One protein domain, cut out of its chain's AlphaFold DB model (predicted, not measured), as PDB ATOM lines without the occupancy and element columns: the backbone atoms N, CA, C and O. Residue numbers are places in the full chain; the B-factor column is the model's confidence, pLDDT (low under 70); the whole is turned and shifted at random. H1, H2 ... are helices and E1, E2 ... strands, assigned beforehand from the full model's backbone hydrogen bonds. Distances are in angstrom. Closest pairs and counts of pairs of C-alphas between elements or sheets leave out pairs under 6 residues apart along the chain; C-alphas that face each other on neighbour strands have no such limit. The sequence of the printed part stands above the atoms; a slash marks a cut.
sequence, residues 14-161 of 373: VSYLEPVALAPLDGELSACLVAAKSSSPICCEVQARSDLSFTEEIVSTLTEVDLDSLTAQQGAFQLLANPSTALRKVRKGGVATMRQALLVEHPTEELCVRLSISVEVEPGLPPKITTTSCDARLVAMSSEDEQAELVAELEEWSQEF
ATOM      1  N   VAL A  14     182.556 214.417 227.753       80.44
ATOM      2  CA  VAL A  14     182.672 213.331 228.738       80.44
ATOM      3  C   VAL A  14     184.092 212.764 228.755       80.44
ATOM      4  O   VAL A  14     184.691 212.638 229.816       80.44
ATOM      5  N   SER A  15     184.653 212.481 227.579       81.25
ATOM      6  CA  SER A  15     186.025 211.983 227.439       81.25
ATOM      7  C   SER A  15     187.066 213.035 227.835       81.25
ATOM      8  O   SER A  15     188.121 212.685 228.354       81.25
ATOM      9  N   TYR A  16     186.799 214.321 227.581       86.81
ATOM     10  CA  TYR A  16     187.701 215.407 227.978       86.81
ATOM     11  C   TYR A  16     187.762 215.600 229.490       86.81
ATOM     12  O   TYR A  16     188.839 215.877 230.006       86.81
ATOM     13  N   LEU A  17     186.632 215.425 230.177       88.56
ATOM     14  CA  LEU A  17     186.515 215.584 231.625       88.56
ATOM     15  C   LEU A  17     186.942 214.340 232.417       88.56
ATOM     16  O   LEU A  17     186.981 214.398 233.641       88.56
ATOM     17  N   GLU A  18     187.262 213.223 231.759       88.12
ATOM     18  CA  GLU A  18     187.794 212.029 232.422       88.12
ATOM     19  C   GLU A  18     189.319 212.167 232.596       88.12
ATOM     20  O   GLU A  18     190.045 212.199 231.594       88.12
ATOM     21  N   PRO A  19     189.836 212.247 233.842       88.81
ATOM     22  CA  PRO A  19     191.271 212.301 234.077       88.81
ATOM     23  C   PRO A  19     191.959 211.041 233.555       88.81
ATOM     24  O   PRO A  19     191.500 209.913 233.754       88.81
ATOM     25  N   VAL A  20     193.085 211.232 232.877       87.56
ATOM     26  CA  VAL A  20     193.878 210.150 232.304       87.56
ATOM     27  C   VAL A  20     194.980 209.771 233.284       87.56
ATOM     28  O   VAL A  20     195.795 210.603 233.683       87.56
ATOM     29  N   ALA A  21     195.062 208.481 233.607       84.62
ATOM     30  CA  ALA A  21     196.205 207.938 234.326       84.62
ATOM     31  C   ALA A  21     197.483 208.035 233.471       84.62
ATOM     32  O   ALA A  21     197.522 207.645 232.295       84.62
ATOM     33  N   LEU A  22     198.559 208.526 234.079       87.31
ATOM     34  CA  LEU A  22     199.850 208.637 233.415       87.31
ATOM     35  C   LEU A  22     200.444 207.253 233.148       87.31
ATOM     36  O   LEU A  22     200.541 206.402 234.032       87.31
ATOM     37  N   ALA A  23     200.832 207.018 231.894       82.62
ATOM     38  CA  ALA A  23     201.538 205.804 231.524       82.62
ATOM     39  C   ALA A  23     203.026 205.957 231.874       82.62
ATOM     40  O   ALA A  23     203.601 207.009 231.586       82.62
ATOM     41  N   PRO A  24     203.672 204.920 232.438       86.88
ATOM     42  CA  PRO A  24     205.109 204.955 232.663       86.88
ATOM     43  C   PRO A  24     205.857 205.105 231.334       86.88
ATOM     44  O   PRO A  24     205.453 204.550 230.307       86.88
ATOM     45  N   LEU A  25     206.959 205.853 231.373       89.25
ATOM     46  CA  LEU A  25     207.865 206.034 230.245       89.25
ATOM     47  C   LEU A  25     209.092 205.138 230.406       89.25
ATOM     48  O   LEU A  25     209.887 205.320 231.327       89.25
ATOM     49  N   ASP A  26     209.267 204.208 229.470       86.88
ATOM     50  CA  ASP A  26     210.436 203.329 229.389       86.88
ATOM     51  C   ASP A  26     211.537 203.962 228.511       86.88
ATOM     52  O   ASP A  26     211.968 203.383 227.510       86.88
ATOM     53  N   GLY A  27     211.962 205.185 228.845       89.31
ATOM     54  CA  GLY A  27     213.021 205.906 228.130       89.31
ATOM     55  C   GLY A  27     212.770 207.406 227.987       89.31
ATOM     56  O   GLY A  27     211.891 207.971 228.632       89.31
ATOM     57  N   GLU A  28     213.566 208.051 227.133       89.62
ATOM     58  CA  GLU A  28     213.409 209.471 226.813       89.62
ATOM     59  C   GLU A  28     212.092 209.731 226.067       89.62
ATOM     60  O   GLU A  28     211.721 208.988 225.152       89.62
ATOM     61  N   LEU A  29     211.419 210.836 226.410       89.88
ATOM     62  CA  LEU A  29     210.145 211.259 225.816       89.88
ATOM     63  C   LEU A  29     210.163 211.221 224.279       89.88
ATOM     64  O   LEU A  29     209.253 210.674 223.657       89.88
ATOM     65  N   SER A  30     211.217 211.757 223.666       87.25
ATOM     66  CA  SER A  30     211.393 211.795 222.210       87.25
ATOM     67  C   SER A  30     211.398 210.392 221.588       87.25
ATOM     68  O   SER A  30     210.691 210.140 220.609       87.25
ATOM     69  N   ALA A  31     212.130 209.450 222.185       86.94
ATOM     70  CA  ALA A  31     212.185 208.062 221.739       86.94
ATOM     71  C   ALA A  31     210.825 207.365 221.898       86.94
ATOM     72  O   ALA A  31     210.377 206.659 220.988       86.94
ATOM     73  N   CYS A  32     210.134 207.606 223.017       88.56
ATOM     74  CA  CYS A  32     208.798 207.071 223.264       88.56
ATOM     75  C   CYS A  32     207.773 207.595 222.249       88.56
ATOM     76  O   CYS A  32     206.989 206.803 221.724       88.56
ATOM     77  N   LEU A  33     207.794 208.889 221.917       87.44
ATOM     78  CA  LEU A  33     206.896 209.489 220.923       87.44
ATOM     79  C   LEU A  33     207.113 208.906 219.523       87.44
ATOM     80  O   LEU A  33     206.144 208.588 218.838       87.44
ATOM     81  N   VAL A  34     208.367 208.697 219.115       84.62
ATOM     82  CA  VAL A  34     208.689 208.071 217.820       84.62
ATOM     83  C   VAL A  34     208.230 206.609 217.772       84.62
ATOM     84  O   VAL A  34     207.776 206.126 216.732       84.62
ATOM     85  N   ALA A  35     208.330 205.890 218.891       83.69
ATOM     86  CA  ALA A  35     207.863 204.511 218.998       83.69
ATOM     87  C   ALA A  35     206.329 204.402 219.095       83.69
ATOM     88  O   ALA A  35     205.754 203.361 218.742       83.69
ATOM     89  N   ALA A  36     205.654 205.454 219.565       79.69
ATOM     90  CA  ALA A  36     204.213 205.480 219.730       79.69
ATOM     91  C   ALA A  36     203.519 205.417 218.363       79.69
ATOM     92  O   ALA A  36     203.558 206.339 217.555       79.69
ATOM     93  N   LYS A  37     202.798 204.320 218.105       73.94
ATOM     94  CA  LYS A  37     201.898 204.185 216.942       73.94
ATOM     95  C   LYS A  37     200.589 204.947 217.180       73.94
ATOM     96  O   LYS A  37     199.508 204.354 217.129       73.94
ATOM     97  N   SER A  38     200.717 206.230 217.503       79.81
ATOM     98  CA  SER A  38     199.625 207.131 217.848       79.81
ATOM     99  C   SER A  38     198.790 207.513 216.618       79.81
ATOM    100  O   SER A  38     199.281 207.532 215.491       79.81
ATOM    101  N   SER A  39     197.507 207.807 216.844       76.69
ATOM    102  CA  SER A  39     196.609 208.432 215.863       76.69
ATOM    103  C   SER A  39     196.348 209.918 216.135       76.69
ATOM    104  O   SER A  39     195.503 210.512 215.466       76.69
ATOM    105  N   SER A  40     197.032 210.518 217.111       85.25
ATOM    106  CA  SER A  40     196.960 211.955 217.391       85.25
ATOM    107  C   SER A  40     197.457 212.771 216.194       85.25
ATOM    108  O   SER A  40     198.511 212.420 215.649       85.25
ATOM    109  N   PRO A  41     196.785 213.869 215.813       85.75
ATOM    110  CA  PRO A  41     197.226 214.744 214.733       85.75
ATOM    111  C   PRO A  41     198.693 215.160 214.852       85.75
ATOM    112  O   PRO A  41     199.422 215.016 213.874       85.75
ATOM    113  N   ILE A  42     199.148 215.574 216.043       89.06
ATOM    114  CA  ILE A  42     200.527 216.031 216.237       89.06
ATOM    115  C   ILE A  42     201.513 214.882 216.000       89.06
ATOM    116  O   ILE A  42     202.353 215.008 215.117       89.06
ATOM    117  N   CYS A  43     201.391 213.726 216.667       87.75
ATOM    118  CA  CYS A  43     202.311 212.606 216.389       87.75
ATOM    119  C   CYS A  43     202.204 212.044 214.960       87.75
ATOM    120  O   CYS A  43     203.167 211.461 214.475       87.75
ATOM    121  N   CYS A  44     201.062 212.176 214.276       83.75
ATOM    122  CA  CYS A  44     200.952 211.749 212.876       83.75
ATOM    123  C   CYS A  44     201.767 212.644 211.931       83.75
ATOM    124  O   CYS A  44     202.224 212.175 210.890       83.75
ATOM    125  N   GLU A  45     201.905 213.923 212.272       83.50
ATOM    126  CA  GLU A  45     202.543 214.945 211.435       83.50
ATOM    127  C   GLU A  45     204.018 215.130 211.805       83.50
ATOM    128  O   GLU A  45     204.869 215.346 210.942       83.50
ATOM    129  N   VAL A  46     204.340 214.957 213.084       75.50
ATOM    130  CA  VAL A  46     205.704 214.950 213.600       75.50
ATOM    131  C   VAL A  46     206.361 213.619 213.234       75.50
ATOM    132  O   VAL A  46     206.076 212.566 213.801       75.50
ATOM    133  N   GLN A  47     207.245 213.654 212.240       70.12
ATOM    134  CA  GLN A  47     207.997 212.480 211.806       70.12
ATOM    135  C   GLN A  47     209.189 212.232 212.736       70.12
ATOM    136  O   GLN A  47     209.659 213.140 213.414       70.12
ATOM    137  N   ALA A  48     209.794 211.042 212.665       64.50
ATOM    138  CA  ALA A  48     211.028 210.708 213.396       64.50
ATOM    139  C   ALA A  48     212.226 211.649 213.117       64.50
ATOM    140  O   ALA A  48     213.267 211.523 213.751       64.50
ATOM    141  N   ARG A  49     212.110 212.542 212.127       66.56
ATOM    142  CA  ARG A  49     213.125 213.536 211.741       66.56
ATOM    143  C   ARG A  49     212.703 214.979 212.028       66.56
ATOM    144  O   ARG A  49     213.457 215.887 211.695       66.56
ATOM    145  N   SER A  50     211.496 215.193 212.544       79.31
ATOM    146  CA  SER A  50     211.016 216.520 212.918       79.31
ATOM    147  C   SER A  50     211.716 216.991 214.193       79.31
ATOM    148  O   SER A  50     212.136 216.182 215.018       79.31
ATOM    149  N   ASP A  51     211.848 218.306 214.333       83.19
ATOM    150  CA  ASP A  51     212.362 218.930 215.548       83.19
ATOM    151  C   ASP A  51     211.367 218.720 216.702       83.19
ATOM    152  O   ASP A  51     210.193 219.081 216.590       83.19
ATOM    153  N   LEU A  52     211.836 218.091 217.782       88.12
ATOM    154  CA  LEU A  52     211.060 217.787 218.987       88.12
ATOM    155  C   LEU A  52     211.385 218.732 220.151       88.12
ATOM    156  O   LEU A  52     210.902 218.502 221.258       88.12
ATOM    157  N   SER A  53     212.168 219.791 219.930       89.12
ATOM    158  CA  SER A  53     212.510 220.775 220.969       89.12
ATOM    159  C   SER A  53     211.278 221.410 221.620       89.12
ATOM    160  O   SER A  53     211.291 221.695 222.811       89.12
ATOM    161  N   PHE A  54     210.159 221.519 220.895       90.62
ATOM    162  CA  PHE A  54     208.889 222.002 221.452       90.62
ATOM    163  C   PHE A  54     208.367 221.162 222.633       90.62
ATOM    164  O   PHE A  54     207.548 221.639 223.412       90.62
ATOM    165  N   THR A  55     208.817 219.911 222.783       93.62
ATOM    166  CA  THR A  55     208.438 219.071 223.929       93.62
ATOM    167  C   THR A  55     209.030 219.574 225.246       93.62
ATOM    168  O   THR A  55     208.421 219.368 226.292       93.62
ATOM    169  N   GLU A  56     210.157 220.293 225.201       93.38
ATOM    170  CA  GLU A  56     210.770 220.920 226.377       93.38
ATOM    171  C   GLU A  56     209.870 222.024 226.949       93.38
ATOM    172  O   GLU A  56     209.735 222.131 228.165       93.38
ATOM    173  N   GLU A  57     209.179 222.781 226.089       93.50
ATOM    174  CA  GLU A  57     208.208 223.808 226.497       93.50
ATOM    175  C   GLU A  57     207.024 223.194 227.258       93.50
ATOM    176  O   GLU A  57     206.610 223.715 228.293       93.50
ATOM    177  N   ILE A  58     206.522 222.040 226.800       94.75
ATOM    178  CA  ILE A  58     205.429 221.315 227.470       94.75
ATOM    179  C   ILE A  58     205.879 220.848 228.854       94.75
ATOM    180  O   ILE A  58     205.169 221.041 229.838       94.75
ATOM    181  N   VAL A  59     207.066 220.239 228.935       96.19
ATOM    182  CA  VAL A  59     207.617 219.742 230.201       96.19
ATOM    183  C   VAL A  59     207.870 220.899 231.169       96.19
ATOM    184  O   VAL A  59     207.546 220.769 232.347       96.19
ATOM    185  N   SER A  60     208.382 222.036 230.687       95.94
ATOM    186  CA  SER A  60     208.559 223.249 231.498       95.94
ATOM    187  C   SER A  60     207.223 223.749 232.046       95.94
ATOM    188  O   SER A  60     207.090 223.907 233.255       95.94
ATOM    189  N   THR A  61     206.212 223.894 231.184       95.62
ATOM    190  CA  THR A  61     204.865 224.358 231.566       95.62
ATOM    191  C   THR A  61     204.226 223.440 232.612       95.62
ATOM    192  O   THR A  61     203.613 223.897 233.567       95.62
ATOM    193  N   LEU A  62     204.404 222.124 232.471       94.94
ATOM    194  CA  LEU A  62     203.921 221.148 233.449       94.94
ATOM    195  C   LEU A  62     204.685 221.187 234.776       94.94
ATOM    196  O   LEU A  62     204.103 220.936 235.826       94.94
ATOM    197  N   THR A  63     205.975 221.507 234.737       95.25
ATOM    198  CA  THR A  63     206.784 221.665 235.953       95.25
ATOM    199  C   THR A  63     206.392 222.935 236.717       95.25
ATOM    200  O   THR A  63     206.469 222.962 237.940       95.25
ATOM    201  N   GLU A  64     205.930 223.979 236.019       95.25
ATOM    202  CA  GLU A  64     205.423 225.221 236.626       95.25
ATOM    203  C   GLU A  64     204.101 225.034 237.391       95.25
ATOM    204  O   GLU A  64     203.780 225.855 238.248       95.25
ATOM    205  N   VAL A  65     203.364 223.949 237.127       94.00
ATOM    206  CA  VAL A  65     202.161 223.538 237.878       94.00
ATOM    207  C   VAL A  65     202.455 222.390 238.850       94.00
ATOM    208  O   VAL A  65     201.620 221.514 239.059       94.00
ATOM    209  N   ASP A  66     203.663 222.396 239.417       93.19
ATOM    210  CA  ASP A  66     204.125 221.512 240.495       93.19
ATOM    211  C   ASP A  66     204.179 220.004 240.172       93.19
ATOM    212  O   ASP A  66     204.280 219.166 241.074       93.19
ATOM    213  N   LEU A  67     204.231 219.625 238.889       93.25
ATOM    214  CA  LEU A  67     204.577 218.252 238.515       93.25
ATOM    215  C   LEU A  67     206.095 218.046 238.528       93.25
ATOM    216  O   LEU A  67     206.858 218.822 237.952       93.25
ATOM    217  N   ASP A  68     206.553 216.944 239.124       94.44
ATOM    218  CA  ASP A  68     207.958 216.556 239.009       94.44
ATOM    219  C   ASP A  68     208.333 216.252 237.546       94.44
ATOM    220  O   ASP A  68     207.486 215.927 236.713       94.44
ATOM    221  N   SER A  69     209.627 216.318 237.223       94.56
ATOM    222  CA  SER A  69     210.105 216.182 235.841       94.56
ATOM    223  C   SER A  69     209.687 214.870 235.161       94.56
ATOM    224  O   SER A  69     209.428 214.867 233.956       94.56
ATOM    225  N   LEU A  70     209.607 213.757 235.898       94.44
ATOM    226  CA  LEU A  70     209.190 212.477 235.328       94.44
ATOM    227  C   LEU A  70     207.688 212.498 235.022       94.44
ATOM    228  O   LEU A  70     207.284 212.130 233.918       94.44
ATOM    229  N   THR A  71     206.879 212.972 235.965       94.31
ATOM    230  CA  THR A  71     205.425 213.128 235.812       94.31
ATOM    231  C   THR A  71     205.088 214.115 234.687       94.31
ATOM    232  O   THR A  71     204.232 213.832 233.847       94.31
ATOM    233  N   ALA A  72     205.827 215.221 234.574       95.75
ATOM    234  CA  ALA A  72     205.706 216.185 233.485       95.75
ATOM    235  C   ALA A  72     206.024 215.557 232.115       95.75
ATOM    236  O   ALA A  72     205.288 215.757 231.149       95.75
ATOM    237  N   GLN A  73     207.072 214.731 232.013       95.94
ATOM    238  CA  GLN A  73     207.371 213.996 230.777       95.94
ATOM    239  C   GLN A  73     206.266 212.998 230.416       95.94
ATOM    240  O   GLN A  73     205.880 212.904 229.251       95.94
ATOM    241  N   GLN A  74     205.727 212.273 231.399       95.19
ATOM    242  CA  GLN A  74     204.602 211.359 231.186       95.19
ATOM    243  C   GLN A  74     203.350 212.115 230.716       95.19
ATOM    244  O   GLN A  74     202.685 211.673 229.778       95.19
ATOM    245  N   GLY A  75     203.064 213.279 231.307       94.50
ATOM    246  CA  GLY A  75     201.981 214.170 230.892       94.50
ATOM    247  C   GLY A  75     202.160 214.677 229.464       94.50
ATOM    248  O   GLY A  75     201.239 214.569 228.654       94.50
ATOM    249  N   ALA A  76     203.365 215.130 229.107       95.62
ATOM    250  CA  ALA A  76     203.697 215.544 227.746       95.62
ATOM    251  C   ALA A  76     203.540 214.392 226.739       95.62
ATOM    252  O   ALA A  76     202.975 214.576 225.658       95.62
ATOM    253  N   PHE A  77     203.978 213.179 227.098       94.56
ATOM    254  CA  PHE A  77     203.771 211.995 226.268       94.56
ATOM    255  C   PHE A  77     202.286 211.713 226.046       94.56
ATOM    256  O   PHE A  77     201.874 211.516 224.904       94.56
ATOM    257  N   GLN A  78     201.479 211.710 227.110       93.44
ATOM    258  CA  GLN A  78     200.043 211.465 226.994       93.44
ATOM    259  C   GLN A  78     199.355 212.562 226.182       93.44
ATOM    260  O   GLN A  78     198.548 212.240 225.316       93.44
ATOM    261  N   LEU A  79     199.724 213.834 226.369       94.56
ATOM    262  CA  LEU A  79     199.149 214.951 225.617       94.56
ATOM    263  C   LEU A  79     199.370 214.777 224.128       94.56
ATOM    264  O   LEU A  79     198.468 215.020 223.330       94.56
ATOM    265  N   LEU A  80     200.578 214.373 223.753       93.19
ATOM    266  CA  LEU A  80     200.953 214.245 222.361       93.19
ATOM    267  C   LEU A  80     200.410 212.953 221.767       93.19
ATOM    268  O   LEU A  80     199.793 213.021 220.713       93.19
ATOM    269  N   ALA A  81     200.575 211.809 222.435       90.12
ATOM    270  CA  ALA A  81     200.253 210.496 221.887       90.12
ATOM    271  C   ALA A  81     198.802 210.046 222.128       90.12
ATOM    272  O   ALA A  81     198.224 209.381 221.272       90.12
ATOM    273  N   ASN A  82     198.200 210.381 223.267       88.88
ATOM    274  CA  ASN A  82     196.863 209.922 223.654       88.88
ATOM    275  C   ASN A  82     196.024 211.059 224.274       88.88
ATOM    276  O   ASN A  82     195.533 210.900 225.392       88.88
ATOM    277  N   PRO A  83     195.847 212.203 223.587       91.69
ATOM    278  CA  PRO A  83     195.026 213.281 224.126       91.69
ATOM    279  C   PRO A  83     193.559 212.858 224.244       91.69
ATOM    280  O   PRO A  83     193.059 212.096 223.410       91.69
ATOM    281  N   SER A  84     192.847 213.428 225.213       88.81
ATOM    282  CA  SER A  84     191.392 213.279 225.318       88.81
ATOM    283  C   SER A  84     190.684 214.017 224.179       88.81
ATOM    284  O   SER A  84     189.751 213.492 223.578       88.81
ATOM    285  N   THR A  85     191.176 215.210 223.827       88.94
ATOM    286  CA  THR A  85     190.678 216.019 222.707       88.94
ATOM    287  C   THR A  85     191.796 216.310 221.718       88.94
ATOM    288  O   THR A  85     192.880 216.742 222.104       88.94
ATOM    289  N   ALA A  86     191.524 216.140 220.422       89.75
ATOM    290  CA  ALA A  86     192.442 216.547 219.365       89.75
ATOM    291  C   ALA A  86     191.697 217.162 218.182       89.75
ATOM    292  O   ALA A  86     190.765 216.570 217.644       89.75
ATOM    293  N   LEU A  87     192.149 218.334 217.755       90.00
ATOM    294  CA  LEU A  87     191.486 219.182 216.776       90.00
ATOM    295  C   LEU A  87     192.472 219.641 215.709       90.00
ATOM    296  O   LEU A  87     193.661 219.825 215.976       90.00
ATOM    297  N   ARG A  88     191.976 219.828 214.481       89.88
ATOM    298  CA  ARG A  88     192.804 220.242 213.344       89.88
ATOM    299  C   ARG A  88     192.082 221.262 212.475       89.88
ATOM    300  O   ARG A  88     190.912 221.100 212.130       89.88
ATOM    301  N   LYS A  89     192.826 222.281 212.056       91.00
ATOM    302  CA  LYS A  89     192.414 223.297 211.087       91.00
ATOM    303  C   LYS A  89     193.501 223.437 210.031       91.00
ATOM    304  O   LYS A  89     194.643 223.740 210.355       91.00
ATOM    305  N   VAL A  90     193.154 223.227 208.763       89.69
ATOM    306  CA  VAL A  90     194.095 223.399 207.644       89.69
ATOM    307  C   VAL A  90     193.824 224.741 206.972       89.69
ATOM    308  O   VAL A  90     192.708 225.008 206.526       89.69
ATOM    309  N   ARG A  91     194.843 225.599 206.916       88.75
ATOM    310  CA  ARG A  91     194.799 226.913 206.265       88.75
ATOM    311  C   ARG A  91     195.225 226.798 204.796       88.75
ATOM    312  O   ARG A  91     195.769 225.787 204.344       88.75
ATOM    313  N   LYS A  92     194.981 227.861 204.020       83.75
ATOM    314  CA  LYS A  92     195.501 227.965 202.646       83.75
ATOM    315  C   LYS A  92     197.031 227.864 202.673       83.75
ATOM    316  O   LYS A  92     197.665 228.480 203.518       83.75
ATOM    317  N   GLY A  93     197.601 227.091 201.749       85.69
ATOM    318  CA  GLY A  93     199.044 226.821 201.708       85.69
ATOM    319  C   GLY A  93     199.479 225.560 202.461       85.69
ATOM    320  O   GLY A  93     200.667 225.276 202.501       85.69
ATOM    321  N   GLY A  94     198.542 224.787 203.023       88.12
ATOM    322  CA  GLY A  94     198.841 223.493 203.650       88.12
ATOM    323  C   GLY A  94     199.353 223.584 205.087       88.12
ATOM    324  O   GLY A  94     199.606 222.547 205.690       88.12
ATOM    325  N   VAL A  95     199.459 224.793 205.645       92.56
ATOM    326  CA  VAL A  95     199.765 225.004 207.065       92.56
ATOM    327  C   VAL A  95     198.610 224.475 207.909       92.56
ATOM    328  O   VAL A  95     197.451 224.848 207.692       92.56
ATOM    329  N   ALA A  96     198.918 223.606 208.864       91.88
ATOM    330  CA  ALA A  96     197.942 223.022 209.768       91.88
ATOM    331  C   ALA A  96     198.128 223.575 211.182       91.88
ATOM    332  O   ALA A  96     199.209 223.478 211.752       91.88
ATOM    333  N   THR A  97     197.059 224.110 211.764       93.62
ATOM    334  CA  THR A  97     196.989 224.383 213.200       93.62
ATOM    335  C   THR A  97     196.348 223.178 213.876       93.62
ATOM    336  O   THR A  97     195.268 222.734 213.468       93.62
ATOM    337  N   MET A  98     197.007 222.633 214.890       93.12
ATOM    338  CA  MET A  98     196.509 221.511 215.682       93.12
ATOM    339  C   MET A  98     196.407 221.922 217.136       93.12
ATOM    340  O   MET A  98     197.268 222.639 217.638       93.12
ATOM    341  N   ARG A  99     195.357 221.452 217.802       94.19
ATOM    342  CA  ARG A  99     195.147 221.670 219.228       94.19
ATOM    343  C   ARG A  99     194.851 220.342 219.899       94.19
ATOM    344  O   ARG A  99     194.020 219.583 219.404       94.19
ATOM    345  N   GLN A 100     195.558 220.041 220.978       94.31
ATOM    346  CA  GLN A 100     195.377 218.826 221.766       94.31
ATOM    347  C   GLN A 100     195.235 219.197 223.235       94.31
ATOM    348  O   GLN A 100     195.867 220.150 223.683       94.31
ATOM    349  N   ALA A 101     194.402 218.466 223.966       95.12
ATOM    350  CA  ALA A 101     194.210 218.684 225.391       95.12
ATOM    351  C   ALA A 101     193.842 217.393 226.118       95.12
ATOM    352  O   ALA A 101     193.286 216.464 225.517       95.12
ATOM    353  N   LEU A 102     194.152 217.354 227.409       94.12
ATOM    354  CA  LEU A 102     193.750 216.297 228.327       94.12
ATOM    355  C   LEU A 102     193.709 216.809 229.774       94.12
ATOM    356  O   LEU A 102     194.220 217.890 230.080       94.12
ATOM    357  N   LEU A 103     193.127 215.996 230.649       94.81
ATOM    358  CA  LEU A 103     193.247 216.110 232.099       94.81
ATOM    359  C   LEU A 103     194.120 214.965 232.614       94.81
ATOM    360  O   LEU A 103     193.949 213.826 232.179       94.81
ATOM    361  N   VAL A 104     195.027 215.245 233.546       92.88
ATOM    362  CA  VAL A 104     195.747 214.218 234.319       92.88
ATOM    363  C   VAL A 104     195.458 214.383 235.798       92.88
ATOM    364  O   VAL A 104     195.266 215.500 236.268       92.88
ATOM    365  N   GLU A 105     195.443 213.281 236.536       91.06
ATOM    366  CA  GLU A 105     195.370 213.334 237.998       91.06
ATOM    367  C   GLU A 105     196.661 213.944 238.558       91.06
ATOM    368  O   GLU A 105     197.762 213.575 238.135       91.06
ATOM    369  N   HIS A 106     196.536 214.877 239.505       90.56
ATOM    370  CA  HIS A 106     197.696 215.382 240.228       90.56
ATOM    371  C   HIS A 106     198.178 214.305 241.217       90.56
ATOM    372  O   HIS A 106     197.365 213.733 241.943       90.56
ATOM    373  N   PRO A 107     199.485 213.993 241.290       84.38
ATOM    374  CA  PRO A 107     199.970 212.865 242.088       84.38
ATOM    375  C   PRO A 107     199.820 213.063 243.603       84.38
ATOM    376  O   PRO A 107     199.800 212.086 244.353       84.38
ATOM    377  N   THR A 108     199.763 214.312 244.068       82.44
ATOM    378  CA  THR A 108     199.794 214.659 245.500       82.44
ATOM    379  C   THR A 108     198.605 215.485 245.971       82.44
ATOM    380  O   THR A 108     198.461 215.691 247.175       82.44
ATOM    381  N   GLU A 109     197.759 215.956 245.057       83.38
ATOM    382  CA  GLU A 109     196.627 216.824 245.378       83.38
ATOM    383  C   GLU A 109     195.338 216.174 244.888       83.38
ATOM    384  O   GLU A 109     195.344 215.459 243.892       83.38
ATOM    385  N   GLU A 110     194.215 216.459 245.548       87.56
ATOM    386  CA  GLU A 110     192.879 216.066 245.070       87.56
ATOM    387  C   GLU A 110     192.405 216.970 243.912       87.56
ATOM    388  O   GLU A 110     191.245 217.369 243.836       87.56
ATOM    389  N   LEU A 111     193.328 217.323 243.017       92.62
ATOM    390  CA  LEU A 111     193.120 218.159 241.844       92.62
ATOM    391  C   LEU A 111     193.554 217.400 240.589       92.62
ATOM    392  O   LEU A 111     194.235 216.375 240.635       92.62
ATOM    393  N   CYS A 112     193.153 217.918 239.439       94.38
ATOM    394  CA  CYS A 112     193.649 217.488 238.142       94.38
ATOM    395  C   CYS A 112     194.484 218.603 237.519       94.38
ATOM    396  O   CYS A 112     194.222 219.783 237.735       94.38
ATOM    397  N   VAL A 113     195.462 218.240 236.697       95.88
ATOM    398  CA  VAL A 113     196.146 219.190 235.821       95.88
ATOM    399  C   VAL A 113     195.458 219.157 234.470       95.88
ATOM    400  O   VAL A 113     195.487 218.148 233.759       95.88
ATOM    401  N   ARG A 114     194.852 220.278 234.097       96.38
ATOM    402  CA  ARG A 114     194.413 220.518 232.731       96.38
ATOM    403  C   ARG A 114     195.606 220.964 231.917       96.38
ATOM    404  O   ARG A 114     196.249 221.942 232.273       96.38
ATOM    405  N   LEU A 115     195.851 220.281 230.807       96.38
ATOM    406  CA  LEU A 115     196.962 220.559 229.910       96.38
ATOM    407  C   LEU A 115     196.460 220.674 228.476       96.38
ATOM    408  O   LEU A 115     195.730 219.808 227.989       96.38
ATOM    409  N   SER A 116     196.905 221.711 227.773       96.56
ATOM    410  CA  SER A 116     196.671 221.863 226.344       96.56
ATOM    411  C   SER A 116     197.907 222.335 225.594       96.56
ATOM    412  O   SER A 116     198.795 222.992 226.136       96.56
ATOM    413  N   ILE A 117     197.946 221.993 224.311       96.19
ATOM    414  CA  ILE A 117     198.948 222.465 223.370       96.19
ATOM    415  C   ILE A 117     198.280 222.893 222.071       96.19
ATOM    416  O   ILE A 117     197.400 222.208 221.544       96.19
ATOM    417  N   SER A 118     198.740 224.014 221.530       95.62
ATOM    418  CA  SER A 118     198.466 224.457 220.168       95.62
ATOM    419  C   SER A 118     199.771 224.501 219.384       95.62
ATOM    420  O   SER A 118     200.724 225.143 219.819       95.62
ATOM    421  N   VAL A 119     199.810 223.853 218.222       94.94
ATOM    422  CA  VAL A 119     200.960 223.914 217.310       94.94
ATOM    423  C   VAL A 119     200.544 224.356 215.918       94.94
ATOM    424  O   VAL A 119     199.466 224.002 215.430       94.94
ATOM    425  N   GLU A 120     201.425 225.096 215.252       94.31
ATOM    426  CA  GLU A 120     201.358 225.325 213.812       94.31
ATOM    427  C   GLU A 120     202.433 224.506 213.103       94.31
ATOM    428  O   GLU A 120     203.612 224.558 213.451       94.31
ATOM    429  N   VAL A 121     201.999 223.740 212.103       92.62
ATOM    430  CA  VAL A 121     202.845 222.851 211.312       92.62
ATOM    431  C   VAL A 121     202.836 223.314 209.865       92.62
ATOM    432  O   VAL A 121     201.795 223.313 209.200       92.62
ATOM    433  N   GLU A 122     204.007 223.692 209.366       92.56
ATOM    434  CA  GLU A 122     204.226 223.973 207.954       92.56
ATOM    435  C   GLU A 122     204.512 222.678 207.177       92.56
ATOM    436  O   GLU A 122     205.251 221.805 207.657       92.56
ATOM    437  N   PRO A 123     203.960 222.539 205.956       89.62
ATOM    438  CA  PRO A 123     204.214 221.372 205.124       89.62
ATOM    439  C   PRO A 123     205.684 221.330 204.682       89.62
ATOM    440  O   PRO A 123     206.249 222.331 204.246       89.62
ATOM    441  N   GLY A 124     206.300 220.150 204.745       87.31
ATOM    442  CA  GLY A 124     207.706 219.956 204.393       87.31
ATOM    443  C   GLY A 124     208.147 218.497 204.497       87.31
ATOM    444  O   GLY A 124     207.366 217.621 204.869       87.31
ATOM    445  N   LEU A 125     209.411 218.231 204.160       88.06
ATOM    446  CA  LEU A 125     210.058 216.926 204.328       88.06
ATOM    447  C   LEU A 125     211.410 217.114 205.050       88.06
ATOM    448  O   LEU A 125     212.429 217.277 204.374       88.06
ATOM    449  N   PRO A 126     211.447 217.088 206.398       87.12
ATOM    450  CA  PRO A 126     210.328 216.826 207.312       87.12
ATOM    451  C   PRO A 126     209.398 218.046 207.509       87.12
ATOM    452  O   PRO A 126     209.813 219.175 207.234       87.12
ATOM    453  N   PRO A 127     208.153 217.843 207.986       88.56
ATOM    454  CA  PRO A 127     207.288 218.929 208.444       88.56
ATOM    455  C   PRO A 127     207.942 219.712 209.582       88.56
ATOM    456  O   PRO A 127     208.647 219.129 210.417       88.56
ATOM    457  N   LYS A 128     207.695 221.025 209.616       90.25
ATOM    458  CA  LYS A 128     208.300 221.945 210.584       90.25
ATOM    459  C   LYS A 128     207.231 222.519 211.505       90.25
ATOM    460  O   LYS A 128     206.259 223.097 211.026       90.25
ATOM    461  N   ILE A 129     207.445 222.400 212.811       91.31
ATOM    462  CA  ILE A 129     206.672 223.149 213.804       91.31
ATOM    463  C   ILE A 129     207.235 224.568 213.846       91.31
ATOM    464  O   ILE A 129     208.439 224.756 214.027       91.31
ATOM    465  N   THR A 130     206.386 225.560 213.607       91.88
ATOM    466  CA  THR A 130     206.785 226.976 213.569       91.88
ATOM    467  C   THR A 130     206.342 227.752 214.792       91.88
ATOM    468  O   THR A 130     207.030 228.689 215.191       91.88
ATOM    469  N   THR A 131     205.227 227.342 215.385       93.38
ATOM    470  CA  THR A 131     204.640 227.978 216.558       93.38
ATOM    471  C   THR A 131     204.194 226.889 217.518       93.38
ATOM    472  O   THR A 131     203.535 225.936 217.095       93.38
ATOM    473  N   THR A 132     204.506 227.075 218.795       94.44
ATOM    474  CA  THR A 132     204.011 226.263 219.906       94.44
ATOM    475  C   THR A 132     203.437 227.205 220.955       94.44
ATOM    476  O   THR A 132     203.927 228.317 221.139       94.44
ATOM    477  N   SER A 133     202.339 226.793 221.571       95.62
ATOM    478  CA  SER A 133     201.793 227.427 222.763       95.62
ATOM    479  C   SER A 133     201.235 226.329 223.650       95.62
ATOM    480  O   SER A 133     200.360 225.567 223.221       95.62
ATOM    481  N   CYS A 134     201.769 226.234 224.859       95.94
ATOM    482  CA  CYS A 134     201.300 225.322 225.888       95.94
ATOM    483  C   CYS A 134     200.594 226.105 226.999       95.94
ATOM    484  O   CYS A 134     200.966 227.237 227.298       95.94
ATOM    485  N   ASP A 135     199.561 225.505 227.584       96.38
ATOM    486  CA  ASP A 135     198.885 226.024 228.770       96.38
ATOM    487  C   ASP A 135     198.592 224.862 229.716       96.38
ATOM    488  O   ASP A 135     198.069 223.826 229.280       96.38
ATOM    489  N   ALA A 136     198.925 225.042 230.992       96.56
ATOM    490  CA  ALA A 136     198.586 224.111 232.053       96.56
ATOM    491  C   ALA A 136     198.021 224.859 233.263       96.56
ATOM    492  O   ALA A 136     198.521 225.921 233.631       96.56
ATOM    493  N   ARG A 137     196.996 224.291 233.902       96.00
ATOM    494  CA  ARG A 137     196.438 224.809 235.159       96.00
ATOM    495  C   ARG A 137     195.876 223.692 236.030       96.00
ATOM    496  O   ARG A 137     195.427 222.670 235.512       96.00
ATOM    497  N   LEU A 138     195.877 223.911 237.342       95.69
ATOM    498  CA  LEU A 138     195.183 223.049 238.296       95.69
ATOM    499  C   LEU A 138     193.671 223.270 238.208       95.69
ATOM    500  O   LEU A 138     193.219 224.402 238.030       95.69
ATOM    501  N   VAL A 139     192.919 222.177 238.311       94.88
ATOM    502  CA  VAL A 139     191.461 222.139 238.194       94.88
ATOM    503  C   VAL A 139     190.885 221.187 239.248       94.88
ATOM    504  O   VAL A 139     191.260 220.014 239.319       94.88
ATOM    505  N   ALA A 140     189.951 221.666 240.059       93.31
ATOM    506  CA  ALA A 140     189.135 220.881 240.969       93.31
ATOM    507  C   ALA A 140     187.973 220.222 240.215       93.31
ATOM    508  O   ALA A 140     186.887 220.780 240.073       93.31
ATOM    509  N   MET A 141     188.156 218.966 239.804       88.94
ATOM    510  CA  MET A 141     187.109 218.198 239.110       88.94
ATOM    511  C   MET A 141     185.891 217.871 239.985       88.94
ATOM    512  O   MET A 141     184.883 217.394 239.473       88.94
ATOM    513  N   SER A 142     185.939 218.147 241.288       87.06
ATOM    514  CA  SER A 142     184.765 218.135 242.166       87.06
ATOM    515  C   SER A 142     183.873 219.379 242.023       87.06
ATOM    516  O   SER A 142     182.769 219.383 242.557       87.06
ATOM    517  N   SER A 143     184.349 220.438 241.359       87.62
ATOM    518  CA  SER A 143     183.624 221.692 241.137       87.62
ATOM    519  C   SER A 143     182.862 221.651 239.812       87.62
ATOM    520  O   SER A 143     183.461 221.503 238.747       87.62
ATOM    521  N   GLU A 144     181.537 221.806 239.863       84.94
ATOM    522  CA  GLU A 144     180.695 221.859 238.657       84.94
ATOM    523  C   GLU A 144     181.025 223.076 237.779       84.94
ATOM    524  O   GLU A 144     181.040 222.959 236.554       84.94
ATOM    525  N   ASP A 145     181.366 224.211 238.395       85.06
ATOM    526  CA  ASP A 145     181.740 225.437 237.682       85.06
ATOM    527  C   ASP A 145     183.002 225.222 236.838       85.06
ATOM    528  O   ASP A 145     183.050 225.604 235.669       85.06
ATOM    529  N   GLU A 146     184.007 224.537 237.389       89.75
ATOM    530  CA  GLU A 146     185.245 224.259 236.661       89.75
ATOM    531  C   GLU A 146     185.028 223.267 235.514       89.75
ATOM    532  O   GLU A 146     185.565 223.451 234.419       89.75
ATOM    533  N   GLN A 147     184.182 222.253 235.712       88.94
ATOM    534  CA  GLN A 147     183.782 221.364 234.619       88.94
ATOM    535  C   GLN A 147     183.054 222.138 233.510       88.94
ATOM    536  O   GLN A 147     183.323 221.923 232.325       88.94
ATOM    537  N   ALA A 148     182.160 223.061 233.873       85.56
ATOM    538  CA  ALA A 148     181.441 223.893 232.915       85.56
ATOM    539  C   ALA A 148     182.386 224.822 232.132       85.56
ATOM    540  O   ALA A 148     182.216 224.960 230.918       85.56
ATOM    541  N   GLU A 149     183.404 225.404 232.778       89.50
ATOM    542  CA  GLU A 149     184.450 226.190 232.107       89.50
ATOM    543  C   GLU A 149     185.225 225.363 231.077       89.50
ATOM    544  O   GLU A 149     185.433 225.807 229.947       89.50
ATOM    545  N   LEU A 150     185.632 224.142 231.439       91.62
ATOM    546  CA  LEU A 150     186.347 223.246 230.529       91.62
ATOM    547  C   LEU A 150     185.508 222.884 229.299       91.62
ATOM    548  O   LEU A 150     186.027 222.804 228.183       91.62
ATOM    549  N   VAL A 151     184.201 222.695 229.469       89.69
ATOM    550  CA  VAL A 151     183.308 222.446 228.333       89.69
ATOM    551  C   VAL A 151     183.112 223.702 227.487       89.69
ATOM    552  O   VAL A 151     183.124 223.609 226.259       89.69
ATOM    553  N   ALA A 152     182.978 224.875 228.109       88.31
ATOM    554  CA  ALA A 152     182.881 226.139 227.383       88.31
ATOM    555  C   ALA A 152     184.117 226.375 226.495       88.31
ATOM    556  O   ALA A 152     183.996 226.822 225.354       88.31
ATOM    557  N   GLU A 153     185.296 225.991 226.976       90.88
ATOM    558  CA  GLU A 153     186.524 226.013 226.188       90.88
ATOM    559  C   GLU A 153     186.458 225.070 224.968       90.88
ATOM    560  O   GLU A 153     186.789 225.473 223.849       90.88
ATOM    561  N   LEU A 154     185.979 223.831 225.138       89.00
ATOM    562  CA  LEU A 154     185.769 222.920 224.006       89.00
ATOM    563  C   LEU A 154     184.770 223.478 222.989       89.00
ATOM    564  O   LEU A 154     184.973 223.342 221.779       89.00
ATOM    565  N   GLU A 155     183.693 224.109 223.457       87.12
ATOM    566  CA  GLU A 155     182.715 224.772 222.598       87.12
ATOM    567  C   GLU A 155     183.366 225.885 221.781       87.12
ATOM    568  O   GLU A 155     183.111 225.971 220.577       87.12
ATOM    569  N   GLU A 156     184.216 226.711 222.394       89.31
ATOM    570  CA  GLU A 156     184.987 227.743 221.700       89.31
ATOM    571  C   GLU A 156     185.887 227.128 220.619       89.31
ATOM    572  O   GLU A 156     185.888 227.560 219.461       89.31
ATOM    573  N   TRP A 157     186.594 226.050 220.946       90.12
ATOM    574  CA  TRP A 157     187.480 225.395 219.990       90.12
ATOM    575  C   TRP A 157     186.715 224.733 218.844       90.12
ATOM    576  O   TRP A 157     187.160 224.790 217.698       90.12
ATOM    577  N   SER A 158     185.531 224.180 219.108       85.19
ATOM    578  CA  SER A 158     184.646 223.618 218.079       85.19
ATOM    579  C   SER A 158     184.204 224.652 217.037       85.19
ATOM    580  O   SER A 158     183.784 224.300 215.934       85.19
ATOM    581  N   GLN A 159     184.275 225.946 217.374       83.31
ATOM    582  CA  GLN A 159     183.931 227.019 216.446       83.31
ATOM    583  C   GLN A 159     185.029 227.254 215.419       83.31
ATOM    584  O   GLN A 159     184.736 227.645 214.288       83.31
ATOM    585  N   GLU A 160     186.278 227.063 215.830       85.69
ATOM    586  CA  GLU A 160     187.439 227.373 215.013       85.69
ATOM    587  C   GLU A 160     187.994 226.136 214.295       85.69
ATOM    588  O   GLU A 160     188.464 226.238 213.155       85.69
ATOM    589  N   PHE A 161     187.946 224.982 214.951       86.56
ATOM    590  CA  PHE A 161     188.585 223.759 214.499       86.56
ATOM    591  C   PHE A 161     187.565 222.701 214.092       86.56
ATOM    592  O   PHE A 161     186.440 222.648 214.579       86.56
TER     593      PHE A 161
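This is residues 14 to 161 of the 373 residues of an uncharacterized protein of Propionibacterium freudenreichii (UniProt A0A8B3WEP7). A twisted four-stranded sheet has H3 and H4 packed on one face, while the long helix H5 runs along the other face with few contacts. H1 packs on H4, away from the sheet, and H2 grazes the sheet. The 148 printed residues include five named helices and four named strands, in the order H1 H2 H3 H4 E1 E2 E3 E4 H5, a mixed class; the antiparallel sheet has the order E1 - E2 - E3 - E4. The whole is compact, with a radius of gyration of the C-alphas of 14.9 A and spans of 45 by 38 by 24 A.

Residues 14 to 28 hold no named element. H1 is residues 29 to 35, from C-alpha 29 at (210.145, 211.259, 225.816); H2 is 41 to 45, H3 54 to 64, and H4 69 to 81. E1 is 85 to 90, E2 96 to 105 with 30.0 A, E3 112 to 122 with 32.6 A, and E4 128 to 139 with 32.3 A, which bends by 57 degrees at residue 131. H5, residues 144 to 160, measures 25.2 A and ends at (187.439, 227.373, 215.013).

The strands form a meander, each the antiparallel neighbour of the one before; N 87 and O 99 at 2.8 A, N 100 and O 117 at 2.9 A, and N 116 and O 135 at 2.8 A are within hydrogen-bond range. H3 lies over E4, along the strands, at a height over the sheet of 8.2 A; its closest C-alphas to E4 are Ile 58 and Cys 134, 6.0 A. H4, on the same face, lies over E2 and E3 at 9.3 A, and H5 is on the opposite face at 9.6 A. H4, the hub, touches H3 at a steep tilt of 50 degrees, closest C-alphas Val 59 and Ala 72, 5.2 A; H1, closest Leu 29 and Gln 73, 6.3 A; and, with residues 80 to 81 alone, H2, closest Cys 43 and Ala 81, 6.2 A. Every O i to N i+4 pair is within hydrogen-bond range in H1, H2 and H4, against 6 of 7 in H3 and 12 of 13 in H5.

The two C-alphas farthest apart, of Leu 125 and Ser 143, are 45.6 A apart. The printed part has no cut and no long link. Residues 48 to 49 are under 70 in pLDDT.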